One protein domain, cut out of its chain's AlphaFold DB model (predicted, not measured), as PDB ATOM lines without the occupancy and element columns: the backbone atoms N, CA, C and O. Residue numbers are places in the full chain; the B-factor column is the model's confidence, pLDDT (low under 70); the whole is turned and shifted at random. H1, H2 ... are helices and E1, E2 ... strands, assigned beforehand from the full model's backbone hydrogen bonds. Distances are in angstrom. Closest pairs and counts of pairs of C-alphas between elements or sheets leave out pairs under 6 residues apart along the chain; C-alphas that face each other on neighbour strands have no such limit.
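AT A GLANCE: This is residues 11 to 93 of the 101 residues of the protein "N-acetylmuramoyl-L-alanine amidase domain-containing protein" of Corynebacterium tuberculostearicum SK141 (UniProt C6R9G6). Little regular structure is here: a small twisted sheet of four strands sits among long loops, with H1 packed over E2 and H2 leading into E4. The 83 printed residues hold E1 H1 E2 E3 H2 E4 along the chain; the mixed sheet runs E1 E4 E2 E3. The class is mixed, with 31 residues in named elements; the whole is compact, radius of gyration 11.6 A, spans 35 by 23 by 21 A.

HOW THE PARTS SIT: Past residues 11 to 28, find E1, residues 29 to 34, parallel to E4, residues 87 to 92; N 31 and O 88 are 2.9 A apart. E4 is parallel to E2, residues 57 to 59; N 59 and O 91 are 2.8 A apart. E2 and E3, residues 65 to 67, form an antiparallel hairpin; N 58 and O 66 are 2.9 A apart. H1, residues 41 to 47, is on the sheet, height 9.7 A; its closest C-alphas to E2 are Ile 41 and Gln 58, 5.8 A. E1, H1 and E2 make a split strand-helix-strand unit, same-way strands with E4 between, crossover right-handed. H2, residues 81 to 86, only grazes the sheet. In H1 and H2 every O i to N i+4 pair is within hydrogen-bond range.

IN THESE COORDINATES: From C-alpha 29 at (248.584, 307.393, 412.160), E1 runs 16.7 A; E4 runs 15.8 A to C-alpha 92 at (245.498, 323.515, 410.384).

THE WHOLE: The printed part has no cut; E3 to H2 is a long link; no printed residue is under 70 in pLDDT.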
ATOM      1  N   TYR A  11     243.283 319.800 394.841       97.81
ATOM      2  CA  TYR A  11     244.626 319.284 394.622       97.81
ATOM      3  C   TYR A  11     245.574 320.437 394.291       97.81
ATOM      4  O   TYR A  11     245.466 321.066 393.237       97.81
ATOM      5  N   ARG A  12     246.512 320.729 395.193       98.25
ATOM      6  CA  ARG A  12     247.557 321.744 395.011       98.25
ATOM      7  C   ARG A  12     248.918 321.116 395.293       98.25
ATOM      8  O   ARG A  12     249.629 321.515 396.210       98.25
ATOM      9  N   LEU A  13     249.252 320.099 394.505       98.56
ATOM     10  CA  LEU A  13     250.447 319.289 394.719       98.56
ATOM     11  C   LEU A  13     251.735 320.119 394.578       98.56
ATOM     12  O   LEU A  13     251.857 320.983 393.704       98.56
ATOM     13  N   ILE A  14     252.705 319.855 395.449       98.19
ATOM     14  CA  ILE A  14     254.072 320.377 395.340       98.19
ATOM     15  C   ILE A  14     254.934 319.425 394.499       98.19
ATOM     16  O   ILE A  14     254.651 318.237 394.381       98.19
ATOM     17  N   ASN A  15     256.020 319.939 393.923       97.88
ATOM     18  CA  ASN A  15     256.974 319.155 393.127       97.88
ATOM     19  C   ASN A  15     258.354 318.993 393.797       97.88
ATOM     20  O   ASN A  15     259.283 318.492 393.170       97.88
ATOM     21  N   LYS A  16     258.495 319.428 395.053       98.19
ATOM     22  CA  LYS A  16     259.731 319.392 395.850       98.19
ATOM     23  C   LYS A  16     259.406 319.282 397.335       98.19
ATOM     24  O   LYS A  16     258.254 319.439 397.720       98.19
ATOM     25  N   HIS A  17     260.429 319.034 398.148       98.44
ATOM     26  CA  HIS A  17     260.323 318.904 399.608       98.44
ATOM     27  C   HIS A  17     259.373 317.790 400.072       98.44
ATOM     28  O   HIS A  17     258.677 317.911 401.076       98.44
ATOM     29  N   TYR A  18     259.369 316.684 399.332       98.75
ATOM     30  CA  TYR A  18     258.792 315.401 399.715       98.75
ATOM     31  C   TYR A  18     259.680 314.285 399.149       98.75
ATOM     32  O   TYR A  18     260.543 314.530 398.301       98.75
ATOM     33  N   THR A  19     259.474 313.052 399.601       98.75
ATOM     34  CA  THR A  19     260.141 311.870 399.039       98.75
ATOM     35  C   THR A  19     259.105 310.964 398.375       98.75
ATOM     36  O   THR A  19     258.151 310.587 399.056       98.75
ATOM     37  N   PRO A  20     259.267 310.584 397.092       98.62
ATOM     38  CA  PRO A  20     258.364 309.641 396.444       98.62
ATOM     39  C   PRO A  20     258.295 308.297 397.177       98.62
ATOM     40  O   PRO A  20     259.319 307.741 397.589       98.62
ATOM     41  N   GLY A  21     257.088 307.757 397.317       98.62
ATOM     42  CA  GLY A  21     256.841 306.525 398.056       98.62
ATOM     43  C   GLY A  21     256.968 306.673 399.578       98.62
ATOM     44  O   GLY A  21     257.249 307.741 400.125       98.62
ATOM     45  N   ARG A  22     256.802 305.548 400.287       98.56
ATOM     46  CA  ARG A  22     256.865 305.473 401.765       98.56
ATOM     47  C   ARG A  22     258.022 304.630 402.303       98.56
ATOM     48  O   ARG A  22     258.019 304.235 403.464       98.56
ATOM     49  N   GLY A  23     259.007 304.300 401.463       97.88
ATOM     50  CA  GLY A  23     260.175 303.498 401.862       97.88
ATOM     51  C   GLY A  23     259.820 302.115 402.429       97.88
ATOM     52  O   GLY A  23     260.428 301.670 403.397       97.88
ATOM     53  N   GLY A  24     258.785 301.471 401.879       98.31
ATOM     54  CA  GLY A  24     258.279 300.179 402.358       98.31
ATOM     55  C   GLY A  24     257.427 300.251 403.631       98.31
ATOM     56  O   GLY A  24     256.986 299.215 404.122       98.31
ATOM     57  N   GLN A  25     257.178 301.446 404.171       98.69
ATOM     58  CA  GLN A  25     256.279 301.636 405.306       98.69
ATOM     59  C   GLN A  25     254.820 301.767 404.859       98.69
ATOM     60  O   GLN A  25     254.517 302.112 403.719       98.69
ATOM     61  N   GLN A  26     253.915 301.526 405.804       98.25
ATOM     62  CA  GLN A  26     252.484 301.777 405.665       98.25
ATOM     63  C   GLN A  26     252.081 302.955 406.551       98.25
ATOM     64  O   GLN A  26     252.694 303.178 407.599       98.25
ATOM     65  N   ILE A  27     251.033 303.673 406.149       98.38
ATOM     66  CA  ILE A  27     250.397 304.695 406.983       98.38
ATOM     67  C   ILE A  27     249.779 304.009 408.205       98.38
ATOM     68  O   ILE A  27     249.074 303.010 408.077       98.38
ATOM     69  N   LYS A  28     250.056 304.544 409.393       98.50
ATOM     70  CA  LYS A  28     249.607 304.008 410.684       98.50
ATOM     71  C   LYS A  28     248.877 305.038 411.537       98.50
ATOM     72  O   LYS A  28     248.100 304.652 412.403       98.50
ATOM     73  N   TYR A  29     249.155 306.324 411.344       98.06
ATOM     74  CA  TYR A  29     248.584 307.393 412.160       98.06
ATOM     75  C   TYR A  29     248.555 308.729 411.418       98.06
ATOM     76  O   TYR A  29     249.168 308.905 410.365       98.06
ATOM     77  N   ILE A  30     247.829 309.677 411.998       98.31
ATOM     78  CA  ILE A  30     247.804 311.075 411.577       98.31
ATOM     79  C   ILE A  30     248.679 311.876 412.539       98.31
ATOM     80  O   ILE A  30     248.640 311.646 413.749       98.31
ATOM     81  N   VAL A  31     249.445 312.828 412.011       98.25
ATOM     82  CA  VAL A  31     250.068 313.883 412.816       98.25
ATOM     83  C   VAL A  31     249.351 315.189 412.508       98.25
ATOM     84  O   VAL A  31     249.382 315.675 411.375       98.25
ATOM     85  N   ARG A  32     248.673 315.722 413.524       96.00
ATOM     86  CA  ARG A  32     248.011 317.024 413.471       96.00
ATOM     87  C   ARG A  32     249.038 318.111 413.774       96.00
ATOM     88  O   ARG A  32     249.740 318.009 414.774       96.00
ATOM     89  N   HIS A  33     249.077 319.130 412.929       94.62
ATOM     90  CA  HIS A  33     249.902 320.324 413.078       94.62
ATOM     91  C   HIS A  33     249.047 321.578 412.927       94.62
ATOM     92  O   HIS A  33     247.885 321.513 412.510       94.62
ATOM     93  N   HIS A  34     249.670 322.711 413.215       91.62
ATOM     94  CA  HIS A  34     249.173 324.037 412.913       91.62
ATOM     95  C   HIS A  34     250.282 324.831 412.212       91.62
ATOM     96  O   HIS A  34     251.466 324.718 412.531       91.62
ATOM     97  N   ASN A  35     249.898 325.705 411.292       87.25
ATOM     98  CA  ASN A  35     250.839 326.430 410.436       87.25
ATOM     99  C   ASN A  35     251.431 327.700 411.092       87.25
ATOM    100  O   ASN A  35     251.949 328.572 410.391       87.25
ATOM    101  N   ALA A  36     251.360 327.807 412.429       85.31
ATOM    102  CA  ALA A  36     251.828 328.949 413.232       85.31
ATOM    103  C   ALA A  36     251.340 330.330 412.724       85.31
ATOM    104  O   ALA A  36     251.969 331.360 412.963       85.31
ATOM    105  N   GLY A  37     250.208 330.347 412.019       86.94
ATOM    106  CA  GLY A  37     249.566 331.512 411.418       86.94
ATOM    107  C   GLY A  37     248.172 331.135 410.913       86.94
ATOM    108  O   GLY A  37     247.685 330.062 411.216       86.94
ATOM    109  N   VAL A  38     247.504 331.982 410.134       91.25
ATOM    110  CA  VAL A  38     246.202 331.639 409.524       91.25
ATOM    111  C   VAL A  38     246.397 331.532 408.013       91.25
ATOM    112  O   VAL A  38     245.996 332.415 407.258       91.25
ATOM    113  N   LEU A  39     247.113 330.491 407.570       94.69
ATOM    114  CA  LEU A  39     247.448 330.324 406.151       94.69
ATOM    115  C   LEU A  39     246.342 329.613 405.363       94.69
ATOM    116  O   LEU A  39     245.645 328.729 405.867       94.69
ATOM    117  N   THR A  40     246.228 330.000 404.093       96.88
ATOM    118  CA  THR A  40     245.448 329.297 403.068       96.88
ATOM    119  C   THR A  40     246.235 328.109 402.504       96.88
ATOM    120  O   THR A  40     247.438 327.979 402.743       96.88
ATOM    121  N   ILE A  41     245.584 327.272 401.692       97.94
ATOM    122  CA  ILE A  41     246.229 326.198 400.921       97.94
ATOM    123  C   ILE A  41     247.361 326.769 400.060       97.94
ATOM    124  O   ILE A  41     248.482 326.266 400.097       97.94
ATOM    125  N   ASP A  42     247.094 327.862 399.336       98.19
ATOM    126  CA  ASP A  42     248.113 328.537 398.526       98.19
ATOM    127  C   ASP A  42     249.221 329.147 399.398       98.19
ATOM    128  O   ASP A  42     250.387 329.112 399.015       98.19
ATOM    129  N   GLY A  43     248.891 329.654 400.591       97.50
ATOM    130  CA  GLY A  43     249.871 330.156 401.553       97.50
ATOM    131  C   GLY A  43     250.864 329.078 401.997       97.50
ATOM    132  O   GLY A  43     252.073 329.278 401.871       97.50
ATOM    133  N   CYS A  44     250.376 327.916 402.447       97.25
ATOM    134  CA  CYS A  44     251.240 326.778 402.787       97.25
ATOM    135  C   CYS A  44     252.035 326.288 401.572       97.25
ATOM    136  O   CYS A  44     253.242 326.068 401.677       97.25
ATOM    137  N   TRP A  45     251.392 326.197 400.401       98.25
ATOM    138  CA  TRP A  45     252.065 325.813 399.162       98.25
ATOM    139  C   TRP A  45     253.255 326.727 398.857       98.25
ATOM    140  O   TRP A  45     254.332 326.223 398.539       98.25
ATOM    141  N   GLN A  46     253.088 328.052 398.988       98.12
ATOM    142  CA  GLN A  46     254.149 329.038 398.753       98.12
ATOM    143  C   GLN A  46     255.289 328.921 399.769       98.12
ATOM    144  O   GLN A  46     256.454 328.922 399.372       98.12
ATOM    145  N   VAL A  47     254.982 328.761 401.062       97.06
ATOM    146  CA  VAL A  47     256.000 328.570 402.116       97.06
ATOM    147  C   VAL A  47     256.888 327.366 401.801       97.06
ATOM    148  O   VAL A  47     258.117 327.451 401.871       97.06
ATOM    149  N   TRP A  48     256.287 326.251 401.389       97.56
ATOM    150  CA  TRP A  48     257.016 325.023 401.070       97.56
ATOM    151  C   TRP A  48     257.716 325.051 399.714       97.56
ATOM    152  O   TRP A  48     258.399 324.095 399.364       97.56
ATOM    153  N   GLN A  49     257.638 326.150 398.956       97.88
ATOM    154  CA  GLN A  49     258.502 326.308 397.788       97.88
ATOM    155  C   GLN A  49     259.956 326.596 398.169       97.88
ATOM    156  O   GLN A  49     260.852 326.295 397.379       97.88
ATOM    157  N   THR A  50     260.207 327.171 399.342       97.44
ATOM    158  CA  THR A  50     261.556 327.567 399.781       97.44
ATOM    159  C   THR A  50     261.951 326.954 401.118       97.44
ATOM    160  O   THR A  50     263.139 326.788 401.373       97.44
ATOM    161  N   ARG A  51     260.983 326.571 401.956       96.50
ATOM    162  CA  ARG A  51     261.227 325.836 403.198       96.50
ATOM    163  C   ARG A  51     261.261 324.335 402.931       96.50
ATOM    164  O   ARG A  51     260.298 323.810 402.383       96.50
ATOM    165  N   GLU A  52     262.311 323.653 403.390       97.69
ATOM    166  CA  GLU A  52     262.460 322.186 403.345       97.69
ATOM    167  C   GLU A  52     261.522 321.484 404.347       97.69
ATOM    168  O   GLU A  52     261.941 320.852 405.313       97.69
ATOM    169  N   ALA A  53     260.222 321.649 404.138       98.12
ATOM    170  CA  ALA A  53     259.151 321.026 404.896       98.12
ATOM    171  C   ALA A  53     257.929 320.860 403.988       98.12
ATOM    172  O   ALA A  53     257.806 321.543 402.972       98.12
ATOM    173  N   SER A  54     257.022 319.966 404.362       98.69
ATOM    174  CA  SER A  54     255.730 319.796 403.696       98.69
ATOM    175  C   SER A  54     254.782 318.988 404.569       98.69
ATOM    176  O   SER A  54     255.231 318.238 405.431       98.69
ATOM    177  N   ALA A  55     253.481 319.079 404.303       98.69
ATOM    178  CA  ALA A  55     252.469 318.173 404.840       98.69
ATOM    179  C   ALA A  55     251.580 317.633 403.712       98.69
ATOM    180  O   ALA A  55     251.607 318.139 402.589       98.69
ATOM    181  N   HIS A  56     250.801 316.591 404.005       98.81
ATOM    182  CA  HIS A  56     249.923 315.980 403.004       98.81
ATOM    183  C   HIS A  56     248.697 316.864 402.773       98.81
ATOM    184  O   HIS A  56     248.333 317.100 401.625       98.81
ATOM    185  N   TYR A  57     248.128 317.426 403.846       98.56
ATOM    186  CA  TYR A  57     246.923 318.251 403.783       98.56
ATOM    187  C   TYR A  57     247.069 319.580 404.528       98.56
ATOM    188  O   TYR A  57     247.782 319.663 405.530       98.56
ATOM    189  N   GLN A  58     246.338 320.591 404.055       97.88
ATOM    190  CA  GLN A  58     246.104 321.875 404.719       97.88
ATOM    191  C   GLN A  58     244.598 322.087 404.906       97.88
ATOM    192  O   GLN A  58     243.840 321.983 403.940       97.88
ATOM    193  N   VAL A  59     244.186 322.446 406.121       96.81
ATOM    194  CA  VAL A  59     242.818 322.834 406.482       96.81
ATOM    195  C   VAL A  59     242.784 324.337 406.752       96.81
ATOM    196  O   VAL A  59     243.387 324.832 407.706       96.81
ATOM    197  N   GLU A  60     242.106 325.089 405.889       95.44
ATOM    198  CA  GLU A  60     241.922 326.533 406.057       95.44
ATOM    199  C   GLU A  60     240.906 326.855 407.163       95.44
ATOM    200  O   GLU A  60     240.043 326.044 407.487       95.44
ATOM    201  N   ASN A  61     240.915 328.094 407.665       92.69
ATOM    202  CA  ASN A  61     239.887 328.586 408.598       92.69
ATOM    203  C   ASN A  61     238.459 328.521 408.014       92.69
ATOM    204  O   ASN A  61     237.474 328.445 408.737       92.69
ATOM    205  N   SER A  62     238.335 328.544 406.684       93.00
ATOM    206  CA  SER A  62     237.060 328.380 405.978       93.00
ATOM    207  C   SER A  62     236.516 326.943 406.027       93.00
ATOM    208  O   SER A  62     235.400 326.702 405.570       93.00
ATOM    209  N   GLY A  63     237.303 325.985 406.529       92.12
ATOM    210  CA  GLY A  63     237.025 324.550 406.464       92.12
ATOM    211  C   GLY A  63     237.416 323.901 405.135       92.12
ATOM    212  O   GLY A  63     237.250 322.694 404.987       92.12
ATOM    213  N   ARG A  64     237.941 324.669 404.170       95.69
ATOM    214  CA  ARG A  64     238.414 324.145 402.883       95.69
ATOM    215  C   ARG A  64     239.680 323.311 403.070       95.69
ATOM    216  O   ARG A  64     240.604 323.739 403.766       95.69
ATOM    217  N   ILE A  65     239.736 322.156 402.412       97.62
ATOM    218  CA  ILE A  65     240.842 321.198 402.532       97.62
ATOM    219  C   ILE A  65     241.600 321.094 401.210       97.62
ATOM    220  O   ILE A  65     241.007 320.845 400.159       97.62
ATOM    221  N   GLY A  66     242.921 321.258 401.256       98.00
ATOM    222  CA  GLY A  66     243.803 321.063 400.106       98.00
ATOM    223  C   GLY A  66     244.794 319.930 400.329       98.00
ATOM    224  O   GLY A  66     245.364 319.840 401.414       98.00
ATOM    225  N   GLN A  67     245.035 319.109 399.306       98.62
ATOM    226  CA  GLN A  67     246.125 318.129 399.303       98.62
ATOM    227  C   GLN A  67     247.355 318.704 398.599       98.62
ATOM    228  O   GLN A  67     247.265 319.203 397.473       98.62
ATOM    229  N   LEU A  68     248.502 318.640 399.274       98.75
ATOM    230  CA  LEU A  68     249.777 319.197 398.816       98.75
ATOM    231  C   LEU A  68     250.831 318.120 398.539       98.75
ATOM    232  O   LEU A  68     251.687 318.330 397.685       98.75
ATOM    233  N   VAL A  69     250.746 316.960 399.192       98.81
ATOM    234  CA  VAL A  69     251.561 315.768 398.903       98.81
ATOM    235  C   VAL A  69     250.623 314.569 398.811       98.81
ATOM    236  O   VAL A  69     249.702 314.453 399.620       98.81
ATOM    237  N   ASN A  70     250.844 313.688 397.832       98.56
ATOM    238  CA  ASN A  70     250.035 312.479 397.677       98.56
ATOM    239  C   ASN A  70     250.193 311.555 398.888       98.56
ATOM    240  O   ASN A  70     251.288 311.413 399.429       98.56
ATOM    241  N   ASP A  71     249.146 310.813 399.236       98.38
ATOM    242  CA  ASP A  71     249.193 309.818 400.319       98.38
ATOM    243  C   ASP A  71     250.164 308.660 400.029       98.38
ATOM    244  O   ASP A  71     250.636 307.977 400.940       98.38
ATOM    245  N   SER A  72     250.515 308.437 398.761       98.25
ATOM    246  CA  SER A  72     251.555 307.484 398.368       98.25
ATOM    247  C   SER A  72     252.971 307.955 398.706       98.25
ATOM    248  O   SER A  72     253.874 307.123 398.791       98.25
ATOM    249  N   ASP A  73     253.170 309.257 398.918       98.81
ATOM    250  CA  ASP A  73     254.474 309.901 399.038       98.81
ATOM    251  C   ASP A  73     254.726 310.433 400.454       98.81
ATOM    252  O   ASP A  73     253.816 310.768 401.207       98.81
ATOM    253  N   THR A  74     255.990 310.516 400.846       98.88
ATOM    254  CA  THR A  74     256.395 310.938 402.189       98.88
ATOM    255  C   THR A  74     256.563 312.457 402.264       98.88
ATOM    256  O   THR A  74     257.576 312.988 401.803       98.88
ATOM    257  N   ALA A  75     255.620 313.154 402.902       98.88
ATOM    258  CA  ALA A  75     255.784 314.566 403.270       98.88
ATOM    259  C   ALA A  75     256.787 314.757 404.431       98.88
ATOM    260  O   ALA A  75     256.970 313.871 405.268       98.88
ATOM    261  N   TRP A  76     257.431 315.921 404.509       98.69
ATOM    262  CA  TRP A  76     258.484 316.241 405.479       98.69
ATOM    263  C   TRP A  76     257.949 317.117 406.628       98.69
ATOM    264  O   TRP A  76     258.290 318.296 406.718       98.69
ATOM    265  N   HIS A  77     257.114 316.555 407.513       98.38
ATOM    266  CA  HIS A  77     256.406 317.335 408.549       98.38
ATOM    267  C   HIS A  77     256.857 317.071 409.996       98.38
ATOM    268  O   HIS A  77     256.666 317.914 410.863       98.38
ATOM    269  N   ALA A  78     257.406 315.894 410.315       97.81
ATOM    270  CA  ALA A  78     257.658 315.471 411.702       97.81
ATOM    271  C   ALA A  78     259.134 315.532 412.129       97.81
ATOM    272  O   ALA A  78     259.465 315.038 413.207       97.81
ATOM    273  N   ALA A  79     260.027 316.037 411.266       96.75
ATOM    274  CA  ALA A  79     261.486 316.004 411.459       96.75
ATOM    275  C   ALA A  79     262.043 314.605 411.830       96.75
ATOM    276  O   ALA A  79     263.106 314.470 412.432       96.75
ATOM    277  N   ASN A  80     261.313 313.541 411.480       98.38
ATOM    278  CA  ASN A  80     261.668 312.156 411.760       98.38
ATOM    279  C   ASN A  80     261.214 311.281 410.590       98.38
ATOM    280  O   ASN A  80     260.019 311.187 410.312       98.38
ATOM    281  N   GLN A  81     262.170 310.632 409.925       98.19
ATOM    282  CA  GLN A  81     261.919 309.907 408.681       98.19
ATOM    283  C   GLN A  81     260.901 308.776 408.841       98.19
ATOM    284  O   GLN A  81     259.987 308.657 408.029       98.19
ATOM    285  N   LEU A  82     261.030 307.966 409.895       98.50
ATOM    286  CA  LEU A  82     260.113 306.851 410.123       98.50
ATOM    287  C   LEU A  82     258.694 307.358 410.396       98.50
ATOM    288  O   LEU A  82     257.737 306.780 409.886       98.50
ATOM    289  N   ARG A  83     258.561 308.455 411.156       98.50
ATOM    290  CA  ARG A  83     257.259 309.084 411.402       98.50
ATOM    291  C   ARG A  83     256.654 309.616 410.115       98.50
ATOM    292  O   ARG A  83     255.553 309.208 409.784       98.50
ATOM    293  N   ASN A  84     257.404 310.406 409.348       98.81
ATOM    294  CA  ASN A  84     256.972 310.910 408.042       98.81
ATOM    295  C   ASN A  84     256.462 309.769 407.138       98.81
ATOM    296  O   ASN A  84     255.385 309.857 406.552       98.81
ATOM    297  N   GLN A  85     257.199 308.657 407.064       98.81
ATOM    298  CA  GLN A  85     256.817 307.497 406.252       98.81
ATOM    299  C   GLN A  85     255.579 306.758 406.784       98.81
ATOM    300  O   GLN A  85     254.830 306.180 405.999       98.81
ATOM    301  N   GLN A  86     255.338 306.774 408.095       98.81
ATOM    302  CA  GLN A  86     254.216 306.080 408.736       98.81
ATOM    303  C   GLN A  86     252.999 306.974 408.998       98.81
ATOM    304  O   GLN A  86     252.027 306.492 409.586       98.81
ATOM    305  N   SER A  87     253.003 308.240 408.567       98.81
ATOM    306  CA  SER A  87     251.891 309.147 408.852       98.81
ATOM    307  C   SER A  87     251.440 310.043 407.719       98.81
ATOM    308  O   SER A  87     252.230 310.459 406.877       98.81
ATOM    309  N   ILE A  88     250.166 310.423 407.797       98.81
ATOM    310  CA  ILE A  88     249.609 311.575 407.095       98.81
ATOM    311  C   ILE A  88     249.746 312.803 408.000       98.81
ATOM    312  O   ILE A  88     249.279 312.812 409.138       98.81
ATOM    313  N   GLY A  89     250.411 313.836 407.494       98.56
ATOM    314  CA  GLY A  89     250.539 315.140 408.146       98.56
ATOM    315  C   GLY A  89     249.419 316.076 407.702       98.56
ATOM    316  O   GLY A  89     249.249 316.265 406.494       98.56
ATOM    317  N   ILE A  90     248.689 316.656 408.658       98.19
ATOM    318  CA  ILE A  90     247.585 317.593 408.408       98.19
ATOM    319  C   ILE A  90     247.858 318.904 409.144       98.19
ATOM    320  O   ILE A  90     247.851 318.940 410.375       98.19
ATOM    321  N   GLU A  91     248.061 319.971 408.384       96.94
ATOM    322  CA  GLU A  91     248.267 321.330 408.884       96.94
ATOM    323  C   GLU A  91     246.934 322.063 409.006       96.94
ATOM    324  O   GLU A  91     246.128 322.059 408.076       96.94
ATOM    325  N   HIS A  92     246.690 322.702 410.146       95.50
ATOM    326  CA  HIS A  92     245.498 323.515 410.384       95.50
ATOM    327  C   HIS A  92     245.869 324.993 410.450       95.50
ATOM    328  O   HIS A  92     246.908 325.362 410.996       95.50
ATOM    329  N   ALA A  93     245.002 325.854 409.917       91.94
ATOM    330  CA  ALA A  93     245.070 327.278 410.206       91.94
ATOM    331  C   ALA A  93     244.999 327.508 411.728       91.94
ATOM    332  O   ALA A  93     244.058 327.062 412.383       91.94
TER     333      ALA A  93